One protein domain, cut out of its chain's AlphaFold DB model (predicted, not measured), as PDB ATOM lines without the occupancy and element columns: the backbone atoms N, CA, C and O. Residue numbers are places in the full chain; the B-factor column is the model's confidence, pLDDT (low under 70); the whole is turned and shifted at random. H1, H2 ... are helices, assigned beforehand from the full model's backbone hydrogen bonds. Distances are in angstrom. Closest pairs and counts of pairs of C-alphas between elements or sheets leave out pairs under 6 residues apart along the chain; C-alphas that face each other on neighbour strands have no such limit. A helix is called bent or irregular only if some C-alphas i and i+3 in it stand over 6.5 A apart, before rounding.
ATOM      1  N   SER A  61     -53.664  -6.897   5.849       93.69
ATOM      2  CA  SER A  61     -54.383  -5.651   5.538       93.69
ATOM      3  C   SER A  61     -54.851  -4.940   6.812       93.69
ATOM      4  O   SER A  61     -54.646  -3.731   6.960       93.69
ATOM      5  N   LYS A  62     -55.419  -5.672   7.782       93.88
ATOM      6  CA  LYS A  62     -55.828  -5.092   9.072       93.88
ATOM      7  C   LYS A  62     -54.648  -4.559   9.876       93.88
ATOM      8  O   LYS A  62     -54.726  -3.429  10.355       93.88
ATOM      9  N   GLN A  63     -53.544  -5.296   9.951       94.88
ATOM     10  CA  GLN A  63     -52.322  -4.824  10.607       94.88
ATOM     11  C   GLN A  63     -51.768  -3.557   9.939       94.88
ATOM     12  O   GLN A  63     -51.431  -2.598  10.629       94.88
ATOM     13  N   LEU A  64     -51.743  -3.495   8.602       94.75
ATOM     14  CA  LEU A  64     -51.341  -2.304   7.846       94.75
ATOM     15  C   LEU A  64     -52.238  -1.097   8.149       94.75
ATOM     16  O   LEU A  64     -51.748   0.021   8.340       94.75
ATOM     17  N   GLN A  65     -53.554  -1.307   8.207       93.56
ATOM     18  CA  GLN A  65     -54.516  -0.261   8.557       93.56
ATOM     19  C   GLN A  65     -54.315   0.234   9.988       93.56
ATOM     20  O   GLN A  65     -54.306   1.449  10.221       93.56
ATOM     21  N   ASP A  66     -54.113  -0.683  10.932       92.50
ATOM     22  CA  ASP A  66     -53.862  -0.363  12.330       92.50
ATOM     23  C   ASP A  66     -52.539   0.392  12.490       92.50
ATOM     24  O   ASP A  66     -52.533   1.477  13.079       92.50
ATOM     25  N   ALA A  67     -51.450  -0.078  11.879       94.69
ATOM     26  CA  ALA A  67     -50.159   0.608  11.858       94.69
ATOM     27  C   ALA A  67     -50.287   2.028  11.276       94.69
ATOM     28  O   ALA A  67     -49.844   3.007  11.886       94.69
ATOM     29  N   ALA A  68     -50.993   2.187  10.151       94.62
ATOM     30  CA  ALA A  68     -51.246   3.496   9.552       94.62
ATOM     31  C   ALA A  68     -52.089   4.409  10.463       94.62
ATOM     32  O   ALA A  68     -51.846   5.620  10.548       94.62
ATOM     33  N   LEU A  69     -53.088   3.861  11.160       93.56
ATOM     34  CA  LEU A  69     -53.909   4.608  12.109       93.56
ATOM     35  C   LEU A  69     -53.088   5.060  13.322       93.56
ATOM     36  O   LEU A  69     -53.201   6.225  13.728       93.56
ATOM     37  N   GLN A  70     -52.250   4.181  13.871       92.25
ATOM     38  CA  GLN A  70     -51.347   4.502  14.975       92.25
ATOM     39  C   GLN A  70     -50.335   5.567  14.561       92.25
ATOM     40  O   GLN A  70     -50.216   6.581  15.248       92.25
ATOM     41  N   GLN A  71     -49.723   5.446  13.380       94.62
ATOM     42  CA  GLN A  71     -48.797   6.451  12.856       94.62
ATOM     43  C   GLN A  71     -49.459   7.825  12.697       94.62
ATOM     44  O   GLN A  71     -48.890   8.862  13.059       94.62
ATOM     45  N   ARG A  72     -50.705   7.869  12.204       94.69
ATOM     46  CA  ARG A  72     -51.479   9.118  12.096       94.69
ATOM     47  C   ARG A  72     -51.775   9.724  13.467       94.69
ATOM     48  O   ARG A  72     -51.719  10.949  13.616       94.69
ATOM     49  N   ARG A  73     -52.115   8.902  14.465       92.62
ATOM     50  CA  ARG A  73     -52.354   9.350  15.848       92.62
ATOM     51  C   ARG A  73     -51.071   9.883  16.479       92.62
ATOM     52  O   ARG A  73     -51.103  10.992  17.017       92.62
ATOM     53  N   TYR A  74     -49.970   9.153  16.332       95.06
ATOM     54  CA  TYR A  74     -48.639   9.547  16.777       95.06
ATOM     55  C   TYR A  74     -48.240  10.896  16.181       95.06
ATOM     56  O   TYR A  74     -48.059  11.856  16.920       95.06
ATOM     57  N   THR A  75     -48.271  11.032  14.852       95.38
ATOM     58  CA  THR A  75     -47.898  12.275  14.150       95.38
ATOM     59  C   THR A  75     -48.714  13.483  14.633       95.38
ATOM     60  O   THR A  75     -48.202  14.596  14.778       95.38
ATOM     61  N   ARG A  76     -50.017  13.303  14.903       95.31
ATOM     62  CA  ARG A  76     -50.865  14.379  15.454       95.31
ATOM     63  C   ARG A  76     -50.429  14.779  16.864       95.31
ATOM     64  O   ARG A  76     -50.402  15.971  17.170       95.31
ATOM     65  N   LYS A  77     -50.119  13.798  17.714       94.31
ATOM     66  CA  LYS A  77     -49.664  14.022  19.091       94.31
ATOM     67  C   LYS A  77     -48.268  14.618  19.142       94.31
ATOM     68  O   LYS A  77     -48.075  15.586  19.863       94.31
ATOM     69  N   GLU A  78     -47.354  14.138  18.314       96.19
ATOM     70  CA  GLU A  78     -46.015  14.688  18.150       96.19
ATOM     71  C   GLU A  78     -46.066  16.175  17.786       96.19
ATOM     72  O   GLU A  78     -45.458  17.000  18.463       96.19
ATOM     73  N   ARG A  79     -46.869  16.559  16.782       96.50
ATOM     74  CA  ARG A  79     -47.053  17.977  16.420       96.50
ATOM     75  C   ARG A  79     -47.581  18.809  17.588       96.50
ATOM     76  O   ARG A  79     -47.114  19.924  17.807       96.50
ATOM     77  N   GLN A  80     -48.548  18.277  18.341       96.62
ATOM     78  CA  GLN A  80     -49.096  18.946  19.521       96.62
ATOM     79  C   GLN A  80     -48.028  19.127  20.613       96.62
ATOM     80  O   GLN A  80     -47.891  20.226  21.148       96.62
ATOM     81  N   ILE A  81     -47.281  18.071  20.931       95.50
ATOM     82  CA  ILE A  81     -46.233  18.073  21.956       95.50
ATOM     83  C   ILE A  81     -45.099  19.019  21.554       95.50
ATOM     84  O   ILE A  81     -44.666  19.835  22.361       95.50
ATOM     85  N   ASN A  82     -44.661  18.989  20.294       95.75
ATOM     86  CA  ASN A  82     -43.617  19.881  19.795       95.75
ATOM     87  C   ASN A  82     -44.042  21.355  19.851       95.75
ATOM     88  O   ASN A  82     -43.240  22.203  20.242       95.75
ATOM     89  N   ALA A  83     -45.310  21.663  19.558       96.62
ATOM     90  CA  ALA A  83     -45.847  23.009  19.750       96.62
ATOM     91  C   ALA A  83     -45.841  23.428  21.235       96.62
ATOM     92  O   ALA A  83     -45.452  24.549  21.556       96.62
ATOM     93  N   GLN A  84     -46.209  22.526  22.153       95.88
ATOM     94  CA  GLN A  84     -46.150  22.794  23.597       95.88
ATOM     95  C   GLN A  84     -44.713  22.994  24.093       95.88
ATOM     96  O   GLN A  84     -44.462  23.902  24.880       95.88
ATOM     97  N   ARG A  85     -43.754  22.200  23.603       96.00
ATOM     98  CA  ARG A  85     -42.327  22.360  23.919       96.00
ATOM     99  C   ARG A  85     -41.794  23.706  23.436       96.00
ATOM    100  O   ARG A  85     -41.038  24.344  24.160       96.00
ATOM    101  N   ALA A  86     -42.191  24.155  22.245       95.25
ATOM    102  CA  ALA A  86     -41.814  25.475  21.743       95.25
ATOM    103  C   ALA A  86     -42.339  26.602  22.649       95.25
ATOM    104  O   ALA A  86     -41.590  27.525  22.968       95.25
ATOM    105  N   GLU A  87     -43.582  26.492  23.126       97.00
ATOM    106  CA  GLU A  87     -44.163  27.475  24.048       97.00
ATOM    107  C   GLU A  87     -43.468  27.469  25.417       97.00
ATOM    108  O   GLU A  87     -43.141  28.526  25.950       97.00
ATOM    109  N   ILE A  88     -43.149  26.287  25.956       95.75
ATOM    110  CA  ILE A  88     -42.379  26.159  27.203       95.75
ATOM    111  C   ILE A  88     -40.990  26.789  27.055       95.75
ATOM    112  O   ILE A  88     -40.569  27.541  27.929       95.75
ATOM    113  N   ARG A  89     -40.292  26.554  25.939       94.75
ATOM    114  CA  ARG A  89     -38.983  27.181  25.673       94.75
ATOM    115  C   ARG A  89     -39.081  28.699  25.593       94.75
ATOM    116  O   ARG A  89     -38.195  29.396  26.082       94.75
ATOM    117  N   ARG A  90     -40.157  29.221  24.998       96.06
ATOM    118  CA  ARG A  90     -40.419  30.661  24.965       96.06
ATOM    119  C   ARG A  90     -40.611  31.208  26.379       96.06
ATOM    120  O   ARG A  90     -39.963  32.190  26.724       96.06
ATOM    121  N   LEU A  91     -41.428  30.546  27.200       94.38
ATOM    122  CA  LEU A  91     -41.639  30.917  28.601       94.38
ATOM    123  C   LEU A  91     -40.331  30.877  29.403       94.38
ATOM    124  O   LEU A  91     -40.024  31.835  30.103       94.38
ATOM    125  N   GLN A  92     -39.520  29.830  29.238       93.94
ATOM    126  CA  GLN A  92     -38.196  29.720  29.858       93.94
ATOM    127  C   GLN A  92     -37.265  30.863  29.453       93.94
ATOM    128  O   GLN A  92     -36.560  31.403  30.298       93.94
ATOM    129  N   SER A  93     -37.241  31.233  28.169       94.38
ATOM    130  CA  SER A  93     -36.425  32.351  27.691       94.38
ATOM    131  C   SER A  93     -36.859  33.670  28.327       94.38
ATOM    132  O   SER A  93     -36.004  34.436  28.764       94.38
ATOM    133  N   THR A  94     -38.168  33.925  28.402       94.38
ATOM    134  CA  THR A  94     -38.710  35.125  29.052       94.38
ATOM    135  C   THR A  94     -38.388  35.138  30.544       94.38
ATOM    136  O   THR A  94     -37.897  36.140  31.049       94.38
ATOM    137  N   ALA A  95     -38.580  34.015  31.240       92.81
ATOM    138  CA  ALA A  95     -38.274  33.893  32.664       92.81
ATOM    139  C   ALA A  95     -36.783  34.122  32.949       92.81
ATOM    140  O   ALA A  95     -36.443  34.856  33.866       92.81
ATOM    141  N   LYS A  96     -35.881  33.560  32.133       93.06
ATOM    142  CA  LYS A  96     -34.429  33.781  32.263       93.06
ATOM    143  C   LYS A  96     -34.037  35.244  32.065       93.06
ATOM    144  O   LYS A  96     -33.167  35.736  32.783       93.06
ATOM    145  N   ALA A  97     -34.654  35.925  31.099       91.69
ATOM    146  CA  ALA A  97     -34.431  37.350  30.889       91.69
ATOM    147  C   ALA A  97     -34.881  38.156  32.116       91.69
ATOM    148  O   ALA A  97     -34.097  38.947  32.631       91.69
ATOM    149  N   GLU A  98     -36.079  37.884  32.641       91.88
ATOM    150  CA  GLU A  98     -36.611  38.582  33.816       91.88
ATOM    151  C   GLU A  98     -35.775  38.315  35.077       91.88
ATOM    152  O   GLU A  98     -35.411  39.246  35.785       91.88
ATOM    153  N   ILE A  99     -35.351  37.064  35.306       91.75
ATOM    154  CA  ILE A  99     -34.412  36.709  36.387       91.75
ATOM    155  C   ILE A  99     -33.122  37.525  36.272       91.75
ATOM    156  O   ILE A  99     -32.614  38.010  37.278       91.75
ATOM    157  N   SER A 100     -32.589  37.692  35.059       90.44
ATOM    158  CA  SER A 100     -31.364  38.472  34.838       90.44
ATOM    159  C   SER A 100     -31.576  39.956  35.156       90.44
ATOM    160  O   SER A 100     -30.707  40.578  35.760       90.44
ATOM    161  N   VAL A 101     -32.743  40.512  34.810       91.94
ATOM    162  CA  VAL A 101     -33.123  41.894  35.149       91.94
ATOM    163  C   VAL A 101     -33.268  42.072  36.662       91.94
ATOM    164  O   VAL A 101     -32.730  43.033  37.205       91.94
ATOM    165  N   HIS A 102     -33.947  41.154  37.358       86.75
ATOM    166  CA  HIS A 102     -34.083  41.217  38.817       86.75
ATOM    167  C   HIS A 102     -32.736  41.074  39.529       86.75
ATOM    168  O   HIS A 102     -32.484  41.817  40.470       86.75
ATOM    169  N   LYS A 103     -31.851  40.182  39.058       90.00
ATOM    170  CA  LYS A 103     -30.483  40.043  39.591       90.00
ATOM    171  C   LYS A 103     -29.685  41.334  39.430       90.00
ATOM    172  O   LYS A 103     -29.110  41.801  40.402       90.00
ATOM    173  N   PHE A 104     -29.742  41.958  38.255       91.00
ATOM    174  CA  PHE A 104     -29.074  43.239  38.018       91.00
ATOM    175  C   PHE A 104     -29.620  44.364  38.911       91.00
ATOM    176  O   PHE A 104     -28.843  45.135  39.457       91.00
ATOM    177  N   ARG A 105     -30.946  44.452  39.102       86.88
ATOM    178  CA  ARG A 105     -31.559  45.450  40.004       86.88
ATOM    179  C   ARG A 105     -31.143  45.250  41.459       86.88
ATOM    180  O   ARG A 105     -30.824  46.217  42.131       86.88
ATOM    181  N   ILE A 106     -31.112  43.998  41.909       87.12
ATOM    182  CA  ILE A 106     -30.626  43.612  43.238       87.12
ATOM    183  C   ILE A 106     -29.157  44.019  43.421       87.12
ATOM    184  O   ILE A 106     -28.796  44.544  44.468       87.12
ATOM    185  N   GLU A 107     -28.311  43.801  42.411       87.44
ATOM    186  CA  GLU A 107     -26.896  44.190  42.440       87.44
ATOM    187  C   GLU A 107     -26.706  45.720  42.447       87.44
ATOM    188  O   GLU A 107     -25.852  46.220  43.176       87.44
ATOM    189  N   ASP A 108     -27.507  46.465  41.681       86.50
ATOM    190  CA  ASP A 108     -27.470  47.937  41.608       86.50
ATOM    191  C   ASP A 108     -27.957  48.599  42.914       86.50
ATOM    192  O   ASP A 108     -27.326  49.531  43.423       86.50
ATOM    193  N   GLU A 109     -29.025  48.060  43.518       81.44
ATOM    194  CA  GLU A 109     -29.529  48.479  44.836       81.44
ATOM    195  C   GLU A 109     -28.541  48.147  45.966       81.44
ATOM    196  O   GLU A 109     -28.448  48.900  46.928       81.44
ATOM    197  N   GLN A 110     -27.755  47.069  45.848       80.12
ATOM    198  CA  GLN A 110     -26.693  46.733  46.810       80.12
ATOM    199  C   GLN A 110     -25.439  47.607  46.676       80.12
ATOM    200  O   GLN A 110     -24.702  47.759  47.649       80.12
ATOM    201  N   GLN A 111     -25.155  48.134  45.483       79.69
ATOM    202  CA  GLN A 111     -23.996  49.002  45.227       79.69
ATOM    203  C   GLN A 111     -24.279  50.476  45.523       79.69
ATOM    204  O   GLN A 111     -23.356  51.248  45.788       79.69
ATOM    205  N   SER A 112     -25.547  50.877  45.474       70.06
ATOM    206  CA  SER A 112     -25.973  52.202  45.896       70.06
ATOM    207  C   SER A 112     -26.059  52.238  47.423       70.06
ATOM    208  O   SER A 112     -27.050  51.792  47.983       70.06
ATOM    209  N   ASP A 113     -25.047  52.807  48.093       56.69
ATOM    210  CA  ASP A 113     -25.004  53.136  49.541       56.69
ATOM    211  C   ASP A 113     -26.085  54.177  49.951       56.69
ATOM    212  O   ASP A 113     -25.822  55.164  50.648       56.69
ATOM    213  N   GLN A 114     -27.320  54.035  49.471       57.25
ATOM    214  CA  GLN A 114     -28.450  54.832  49.924       57.25
ATOM    215  C   GLN A 114     -28.858  54.300  51.296       57.25
ATOM    216  O   GLN A 114     -29.001  53.095  51.489       57.25
ATOM    217  N   GLN A 115     -28.965  55.216  52.261       52.72
ATOM    218  CA  GLN A 115     -29.389  54.941  53.633       52.72
ATOM    219  C   GLN A 115     -30.572  53.968  53.632       52.72
ATOM    220  O   GLN A 115     -31.458  54.110  52.795       52.72
ATOM    221  N   GLU A 116     -30.543  52.983  54.533       59.12
ATOM    222  CA  GLU A 116     -31.567  51.946  54.718       59.12
ATOM    223  C   GLU A 116     -32.948  52.562  55.020       59.12
ATOM    224  O   GLU A 116     -33.430  52.550  56.153       59.12
ATOM    225  N   ASP A 117     -33.594  53.132  54.009       65.06
ATOM    226  CA  ASP A 117     -34.978  53.559  54.072       65.06
ATOM    227  C   ASP A 117     -35.841  52.287  54.124       65.06
ATOM    228  O   ASP A 117     -35.629  51.341  53.356       65.06
ATOM    229  N   GLU A 118     -36.837  52.245  55.019       68.75
ATOM    230  CA  GLU A 118     -37.772  51.108  55.146       68.75
ATOM    231  C   GLU A 118     -38.412  50.728  53.795       68.75
ATOM    232  O   GLU A 118     -38.700  49.554  53.538       68.75
ATOM    233  N   ASP A 119     -38.593  51.705  52.904       70.75
ATOM    234  CA  ASP A 119     -39.109  51.504  51.550       70.75
ATOM    235  C   ASP A 119     -38.124  50.743  50.640       70.75
ATOM    236  O   ASP A 119     -38.560  49.907  49.842       70.75
ATOM    237  N   GLY A 120     -36.812  50.946  50.799       72.00
ATOM    238  CA  GLY A 120     -35.767  50.212  50.074       72.00
ATOM    239  C   GLY A 120     -35.657  48.752  50.526       72.00
ATOM    240  O   GLY A 120     -35.617  47.841  49.698       72.00
ATOM    241  N   ILE A 121     -35.735  48.496  51.837       74.69
ATOM    242  CA  ILE A 121     -35.758  47.127  52.390       74.69
ATOM    243  C   ILE A 121     -37.006  46.367  51.903       74.69
ATOM    244  O   ILE A 121     -36.939  45.188  51.532       74.69
ATOM    245  N   ASN A 122     -38.157  47.041  51.849       80.88
ATOM    246  CA  ASN A 122     -39.394  46.469  51.317       80.88
ATOM    247  C   ASN A 122     -39.336  46.216  49.798       80.88
ATOM    248  O   ASN A 122     -39.906  45.230  49.325       80.88
ATOM    249  N   ALA A 123     -38.659  47.063  49.019       80.31
ATOM    250  CA  ALA A 123     -38.453  46.841  47.586       80.31
ATOM    251  C   ALA A 123     -37.535  45.633  47.324       80.31
ATOM    252  O   ALA A 123     -37.885  44.740  46.550       80.31
ATOM    253  N   MET A 124     -36.431  45.534  48.065       83.00
ATOM    254  CA  MET A 124     -35.461  44.445  47.957       83.00
ATOM    255  C   MET A 124     -36.051  43.079  48.347       83.00
ATOM    256  O   MET A 124     -35.857  42.065  47.668       83.00
ATOM    257  N   THR A 125     -36.833  43.026  49.426       86.06
ATOM    258  CA  THR A 125     -37.536  41.797  49.844       86.06
ATOM    259  C   THR A 125     -38.599  41.358  48.831       86.06
ATOM    260  O   THR A 125     -38.784  40.160  48.613       86.06
ATOM    261  N   ARG A 126     -39.257  42.300  48.143       89.50
ATOM    262  CA  ARG A 126     -40.164  41.983  47.026       89.50
ATOM    263  C   ARG A 126     -39.410  41.424  45.824       89.50
ATOM    264  O   ARG A 126     -39.798  40.375  45.325       89.50
ATOM    265  N   LEU A 127     -38.315  42.064  45.409       87.38
ATOM    266  CA  LEU A 127     -37.500  41.615  44.272       87.38
ATOM    267  C   LEU A 127     -36.909  40.220  44.502       87.38
ATOM    268  O   LEU A 127     -36.925  39.380  43.605       87.38
ATOM    269  N   THR A 128     -36.423  39.945  45.712       89.06
ATOM    270  CA  THR A 128     -35.906  38.617  46.081       89.06
ATOM    271  C   THR A 128     -37.008  37.556  46.100       89.06
ATOM    272  O   THR A 128     -36.784  36.442  45.625       89.06
ATOM    273  N   HIS A 129     -38.214  37.892  46.570       92.25
ATOM    274  CA  HIS A 129     -39.358  36.986  46.496       92.25
ATOM    275  C   HIS A 129     -39.796  36.714  45.046       92.25
ATOM    276  O   HIS A 129     -40.011  35.558  44.677       92.25
ATOM    277  N   GLU A 130     -39.885  37.749  44.209       91.31
ATOM    278  CA  GLU A 130     -40.208  37.622  42.782       91.31
ATOM    279  C   GLU A 130     -39.179  36.748  42.049       91.31
ATOM    280  O   GLU A 130     -39.553  35.865  41.277       91.31
ATOM    281  N   LEU A 131     -37.891  36.914  42.356       92.81
ATOM    282  CA  LEU A 131     -36.813  36.091  41.813       92.81
ATOM    283  C   LEU A 131     -36.984  34.614  42.199       92.81
ATOM    284  O   LEU A 131     -36.924  33.752  41.322       92.81
ATOM    285  N   GLN A 132     -37.275  34.316  43.470       94.00
ATOM    286  CA  GLN A 132     -37.551  32.943  43.921       94.00
ATOM    287  C   GLN A 132     -38.735  32.315  43.170       94.00
ATOM    288  O   GLN A 132     -38.673  31.146  42.786       94.00
ATOM    289  N   ILE A 133     -39.801  33.084  42.919       94.44
ATOM    290  CA  ILE A 133     -40.956  32.614  42.138       94.44
ATOM    291  C   ILE A 133     -40.542  32.302  40.694       94.44
ATOM    292  O   ILE A 133     -40.928  31.264  40.153       94.44
ATOM    293  N   LEU A 134     -39.756  33.176  40.059       91.75
ATOM    294  CA  LEU A 134     -39.297  32.973  38.684       91.75
ATOM    295  C   LEU A 134     -38.368  31.758  38.554       91.75
ATOM    296  O   LEU A 134     -38.468  31.023  37.569       91.75
ATOM    297  N   GLU A 135     -37.496  31.522  39.535       92.56
ATOM    298  CA  GLU A 135     -36.628  30.339  39.578       92.56
ATOM    299  C   GLU A 135     -37.443  29.048  39.759       92.56
ATOM    300  O   GLU A 135     -37.243  28.095  39.001       92.56
ATOM    301  N   ALA A 136     -38.437  29.044  40.654       93.50
ATOM    302  CA  ALA A 136     -39.357  27.916  40.818       93.50
ATOM    303  C   ALA A 136     -40.167  27.631  39.537       93.50
ATOM    304  O   ALA A 136     -40.312  26.480  39.121       93.50
ATOM    305  N   MET A 137     -40.644  28.677  38.853       92.44
ATOM    306  CA  MET A 137     -41.350  28.546  37.573       92.44
ATOM    307  C   MET A 137     -40.439  27.975  36.474       92.44
ATOM    308  O   MET A 137     -40.887  27.200  35.622       92.44
ATOM    309  N   LEU A 138     -39.152  28.336  36.478       93.44
ATOM    310  CA  LEU A 138     -38.174  27.784  35.546       93.44
ATOM    311  C   LEU A 138     -37.991  26.286  35.800       93.44
ATOM    312  O   LEU A 138     -38.088  25.508  34.850       93.44
ATOM    313  N   GLU A 139     -37.815  25.872  37.053       94.88
ATOM    314  CA  GLU A 139     -37.711  24.459  37.424       94.88
ATOM    315  C   GLU A 139     -38.954  23.664  36.987       94.88
ATOM    316  O   GLU A 139     -38.821  22.691  36.235       94.88
ATOM    317  N   GLU A 140     -40.160  24.138  37.317       95.88
ATOM    318  CA  GLU A 140     -41.425  23.510  36.901       95.88
ATOM    319  C   GLU A 140     -41.508  23.364  35.373       95.88
ATOM    320  O   GLU A 140     -41.853  22.304  34.841       95.88
ATOM    321  N   SER A 141     -41.139  24.413  34.634       93.88
ATOM    322  CA  SER A 141     -41.175  24.390  33.172       93.88
ATOM    323  C   SER A 141     -40.198  23.365  32.576       93.88
ATOM    324  O   SER A 141     -40.515  22.726  31.569       93.88
ATOM    325  N   THR A 142     -39.023  23.172  33.189       94.31
ATOM    326  CA  THR A 142     -38.051  22.160  32.748       94.31
ATOM    327  C   THR A 142     -38.541  20.750  33.039       94.31
ATOM    328  O   THR A 142     -38.402  19.872  32.185       94.31
ATOM    329  N   GLN A 143     -39.178  20.540  34.191       95.06
ATOM    330  CA  GLN A 143     -39.777  19.261  34.544       95.06
ATOM    331  C   GLN A 143     -40.899  18.899  33.568       95.06
ATOM    332  O   GLN A 143     -40.892  17.821  32.975       95.06
ATOM    333  N   ARG A 144     -41.791  19.851  33.288       94.75
ATOM    334  CA  ARG A 144     -42.862  19.680  32.302       94.75
ATOM    335  C   ARG A 144     -42.331  19.376  30.901       94.75
ATOM    336  O   ARG A 144     -42.943  18.611  30.158       94.75
ATOM    337  N   GLN A 145     -41.197  19.961  30.513       93.69
ATOM    338  CA  GLN A 145     -40.557  19.631  29.241       93.69
ATOM    339  C   GLN A 145     -40.086  18.169  29.203       93.69
ATOM    340  O   GLN A 145     -40.324  17.496  28.200       93.69
ATOM    341  N   LYS A 146     -39.460  17.672  30.278       94.31
ATOM    342  CA  LYS A 146     -39.023  16.269  30.384       94.31
ATOM    343  C   LYS A 146     -40.208  15.305  30.338       94.31
ATOM    344  O   LYS A 146     -40.158  14.310  29.627       94.31
ATOM    345  N   GLU A 147     -41.303  15.625  31.025       95.50
ATOM    346  CA  GLU A 147     -42.541  14.830  30.990       95.50
ATOM    347  C   GLU A 147     -43.116  14.702  29.576       95.50
ATOM    348  O   GLU A 147     -43.513  13.615  29.151       95.50
ATOM    349  N   LEU A 148     -43.120  15.801  28.816       93.81
ATOM    350  CA  LEU A 148     -43.540  15.795  27.416       93.81
ATOM    351  C   LEU A 148     -42.616  14.949  26.528       93.81
ATOM    352  O   LEU A 148     -43.095  14.331  25.578       93.81
ATOM    353  N   GLU A 149     -41.314  14.921  26.814       93.50
ATOM    354  CA  GLU A 149     -40.338  14.100  26.088       93.50
ATOM    355  C   GLU A 149     -40.529  12.609  26.373       93.50
ATOM    356  O   GLU A 149     -40.612  11.830  25.426       93.50
ATOM    357  N   MET A 150     -40.709  12.227  27.641       93.19
ATOM    358  CA  MET A 150     -41.024  10.843  28.016       93.19
ATOM    359  C   MET A 150     -42.335  10.382  27.377       93.19
ATOM    360  O   MET A 150     -42.382   9.335  26.741       93.19
ATOM    361  N   THR A 151     -43.379  11.217  27.434       92.31
ATOM    362  CA  THR A 151     -44.674  10.906  26.806       92.31
ATOM    363  C   THR A 151     -44.530  10.678  25.298       92.31
ATOM    364  O   THR A 151     -45.200   9.823  24.724       92.31
ATOM    365  N   LEU A 152     -43.675  11.454  24.622       92.88
ATOM    366  CA  LEU A 152     -43.442  11.296  23.187       92.88
ATOM    367  C   LEU A 152     -42.688  10.000  22.864       92.88
ATOM    368  O   LEU A 152     -42.987   9.382  21.844       92.88
ATOM    369  N   GLN A 153     -41.730   9.613  23.710       92.19
ATOM    370  CA  GLN A 153     -40.997   8.353  23.583       92.19
ATOM    371  C   GLN A 153     -41.936   7.160  23.758       92.19
ATOM    372  O   GLN A 153     -42.051   6.365  22.834       92.19
ATOM    373  N   GLU A 154     -42.705   7.123  24.849       90.81
ATOM    374  CA  GLU A 154     -43.687   6.061  25.114       90.81
ATOM    375  C   GLU A 154     -44.712   5.923  23.980       90.81
ATOM    376  O   GLU A 154     -45.090   4.827  23.578       90.81
ATOM    377  N   LEU A 155     -45.179   7.046  23.423       90.31
ATOM    378  CA  LEU A 155     -46.099   7.023  22.285       90.31
ATOM    379  C   LEU A 155     -45.441   6.535  20.989       90.31
ATOM    380  O   LEU A 155     -46.161   6.109  20.086       90.31
ATOM    381  N   GLY A 156     -44.118   6.653  20.872       91.00
ATOM    382  CA  GLY A 156     -43.341   6.238  19.708       91.00
ATOM    383  C   GLY A 156     -43.117   4.732  19.630       91.00
ATOM    384  O   GLY A 156     -42.900   4.227  18.530       91.00
ATOM    385  N   ASP A 157     -43.231   4.016  20.746       91.19
ATOM    386  CA  ASP A 157     -43.024   2.568  20.784       91.19
ATOM    387  C   ASP A 157     -44.184   1.813  20.111       91.19
ATOM    388  O   ASP A 157     -43.950   0.952  19.270       91.19
ATOM    389  N   TYR A 158     -45.435   2.235  20.332       89.25
ATOM    390  CA  TYR A 158     -46.615   1.608  19.711       89.25
ATOM    391  C   TYR A 158     -46.586   1.530  18.171       89.25
ATOM    392  O   TYR A 158     -46.849   0.457  17.628       89.25
ATOM    393  N   PRO A 159     -46.328   2.622  17.416       92.25
ATOM    394  CA  PRO A 159     -46.232   2.513  15.966       92.25
ATOM    395  C   PRO A 159     -45.022   1.675  15.547       92.25
ATOM    396  O   PRO A 159     -45.125   0.974  14.550       92.25
ATOM    397  N   ARG A 160     -43.902   1.704  16.284       91.62
ATOM    398  CA  ARG A 160     -42.722   0.886  15.958       91.62
ATOM    399  C   ARG A 160     -43.021  -0.601  16.065       91.62
ATOM    400  O   ARG A 160     -42.689  -1.328  15.137       91.62
ATOM    401  N   GLU A 161     -43.674  -1.029  17.140       91.31
ATOM    402  CA  GLU A 161     -44.120  -2.416  17.313       91.31
ATOM    403  C   GLU A 161     -45.048  -2.829  16.164       91.31
ATOM    404  O   GLU A 161     -44.743  -3.768  15.437       91.31
ATOM    405  N   ALA A 162     -46.095  -2.039  15.892       90.69
ATOM    406  CA  ALA A 162     -47.039  -2.331  14.811       90.69
ATOM    407  C   ALA A 162     -46.377  -2.379  13.419       90.69
ATOM    408  O   ALA A 162     -46.758  -3.188  12.577       90.69
ATOM    409  N   TYR A 163     -45.390  -1.517  13.155       93.12
ATOM    410  CA  TYR A 163     -44.617  -1.573  11.913       93.12
ATOM    411  C   TYR A 163     -43.699  -2.788  11.858       93.12
ATOM    412  O   TYR A 163     -43.525  -3.335  10.777       93.12
ATOM    413  N   THR A 164     -43.120  -3.203  12.984       92.38
ATOM    414  CA  THR A 164     -42.232  -4.370  13.037       92.38
ATOM    415  C   THR A 164     -42.999  -5.628  12.641       92.38
ATOM    416  O   THR A 164     -42.548  -6.344  11.754       92.38
ATOM    417  N   ASP A 165     -44.200  -5.823  13.190       90.56
ATOM    418  CA  ASP A 165     -45.058  -6.969  12.861       90.56
ATOM    419  C   ASP A 165     -45.398  -7.022  11.363       90.56
ATOM    420  O   ASP A 165     -45.246  -8.054  10.713       90.56
ATOM    421  N   VAL A 166     -45.791  -5.881  10.787       94.38
ATOM    422  CA  VAL A 166     -46.092  -5.769   9.351       94.38
ATOM    423  C   VAL A 166     -44.848  -6.016   8.496       94.38
ATOM    424  O   VAL A 166     -44.931  -6.653   7.446       94.38
ATOM    425  N   MET A 167     -43.697  -5.475   8.903       93.69
ATOM    426  CA  MET A 167     -42.460  -5.609   8.137       93.69
ATOM    427  C   MET A 167     -41.951  -7.045   8.127       93.69
ATOM    428  O   MET A 167     -41.414  -7.436   7.104       93.69
ATOM    429  N   LEU A 168     -42.164  -7.837   9.182       91.75
ATOM    430  CA  LEU A 168     -41.773  -9.251   9.197       91.75
ATOM    431  C   LEU A 168     -42.456 -10.048   8.072       91.75
ATOM    432  O   LEU A 168     -41.781 -10.741   7.316       91.75
ATOM    433  N   GLU A 169     -43.775  -9.907   7.904       92.56
ATOM    434  CA  GLU A 169     -44.511 -10.626   6.848       92.56
ATOM    435  C   GLU A 169     -44.162 -10.122   5.437       92.56
ATOM    436  O   GLU A 169     -44.132 -10.888   4.470       92.56
ATOM    437  N   ILE A 170     -43.901  -8.819   5.294       94.31
ATOM    438  CA  ILE A 170     -43.481  -8.242   4.011       94.31
ATOM    439  C   ILE A 170     -42.051  -8.676   3.671       94.31
ATOM    440  O   ILE A 170     -41.789  -9.037   2.526       94.31
ATOM    441  N   ASP A 171     -41.136  -8.670   4.637       93.19
ATOM    442  CA  ASP A 171     -39.742  -9.067   4.445       93.19
ATOM    443  C   ASP A 171     -39.630 -10.540   4.037       93.19
ATOM    444  O   ASP A 171     -38.925 -10.862   3.078       93.19
ATOM    445  N   GLU A 172     -40.428 -11.423   4.647       91.69
ATOM    446  CA  GLU A 172     -40.549 -12.819   4.215       91.69
ATOM    447  C   GLU A 172     -40.980 -12.909   2.741       91.69
ATOM    448  O   GLU A 172     -40.346 -13.604   1.938       91.69
ATOM    449  N   ALA A 173     -42.010 -12.156   2.337       93.81
ATOM    450  CA  ALA A 173     -42.492 -12.155   0.956       93.81
ATOM    451  C   ALA A 173     -41.425 -11.665  -0.042       93.81
ATOM    452  O   ALA A 173     -41.311 -12.210  -1.146       93.81
ATOM    453  N   PHE A 174     -40.637 -10.649   0.321       94.88
ATOM    454  CA  PHE A 174     -39.550 -10.123  -0.512       94.88
ATOM    455  C   PHE A 174     -38.345 -11.067  -0.580       94.88
ATOM    456  O   PHE A 174     -37.774 -11.244  -1.661       94.88
ATOM    457  N   THR A 175     -38.001 -11.706   0.535       92.94
ATOM    458  CA  THR A 175     -36.919 -12.692   0.619       92.94
ATOM    459  C   THR A 175     -37.243 -13.922  -0.230       92.94
ATOM    460  O   THR A 175     -36.434 -14.341  -1.057       92.94
ATOM    461  N   LEU A 176     -38.470 -14.452  -0.138       92.25
ATOM    462  CA  LEU A 176     -38.925 -15.576  -0.971       92.25
ATOM    463  C   LEU A 176     -38.941 -15.235  -2.468       92.25
ATOM    464  O   LEU A 176     -38.654 -16.086  -3.316       92.25
ATOM    465  N   ALA A 177     -39.244 -13.984  -2.812       92.31
ATOM    466  CA  ALA A 177     -39.188 -13.498  -4.187       92.31
ATOM    467  C   ALA A 177     -37.759 -13.196  -4.678       92.31
ATOM    468  O   ALA A 177     -37.603 -12.784  -5.827       92.31
ATOM    469  N   HIS A 178     -36.734 -13.418  -3.846       91.38
ATOM    470  CA  HIS A 178     -35.331 -13.105  -4.135       91.38
ATOM    471  C   HIS A 178     -35.123 -11.627  -4.518       91.38
ATOM    472  O   HIS A 178     -34.241 -11.291  -5.307       91.38
TER     473      HIS A 178
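Overview. This is residues 61 to 178 of the 350 residues of an uncharacterized protein of Cercospora zeina (UniProt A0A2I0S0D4). This is a long helical hairpin: two long helices, H2 and H1, run side by side in opposite ways, with a short loop folding the chain back at one end. Residues 111 to 119 stick out at the loop end, and residues 168 to 178 stick out at the other end, where H2 has a kink near residue 166. The printed part has 118 residues with two named helices, H1 then H2, and no named strand; the class is all helix. The whole is extended, a rod with a radius of gyration of the C-alphas of 26.2 A and spans of 90 by 24 by 15 A.

Arrangement. Begin with H2, residues 118 to 176, the longest helix. H1, residues 61 to 111, touches it, with 44 pairs of C-alphas within 8 A. Look for their closest C-alphas at Ala 67 and Ala 162, 5.2 A apart. The two helices run opposite ways at a shallow tilt of 20 degrees, and they form a helical hairpin. Near residue 166 you will find the kink of 30 degrees in H2. In H1 every O i to N i+4 pair is within hydrogen-bond range, and in H2 51 of 55 are.

Along the chain. Find C-alpha 118 at (-37.772, 51.108, 55.146); from there H2 runs 87.2 A to C-alpha 176 at (-38.925, -15.576, -0.971). H2 is neither bent nor irregular, but only just: C-alphas 156 and 159 are 6.0 A apart. Find C-alpha 61 at (-54.383, -5.651, 5.538); from there H1 runs 74.1 A to C-alpha 111.

Size, cuts and confidence. The two C-alphas farthest apart are those of Gln 115 and Ala 177, at 90.1 A. The printed part has no cut, and the link from H1 to H2, 6 residues, is short. Look at residues 113 to 118 for pLDDT under 70; the mean of the printed part is 89.9.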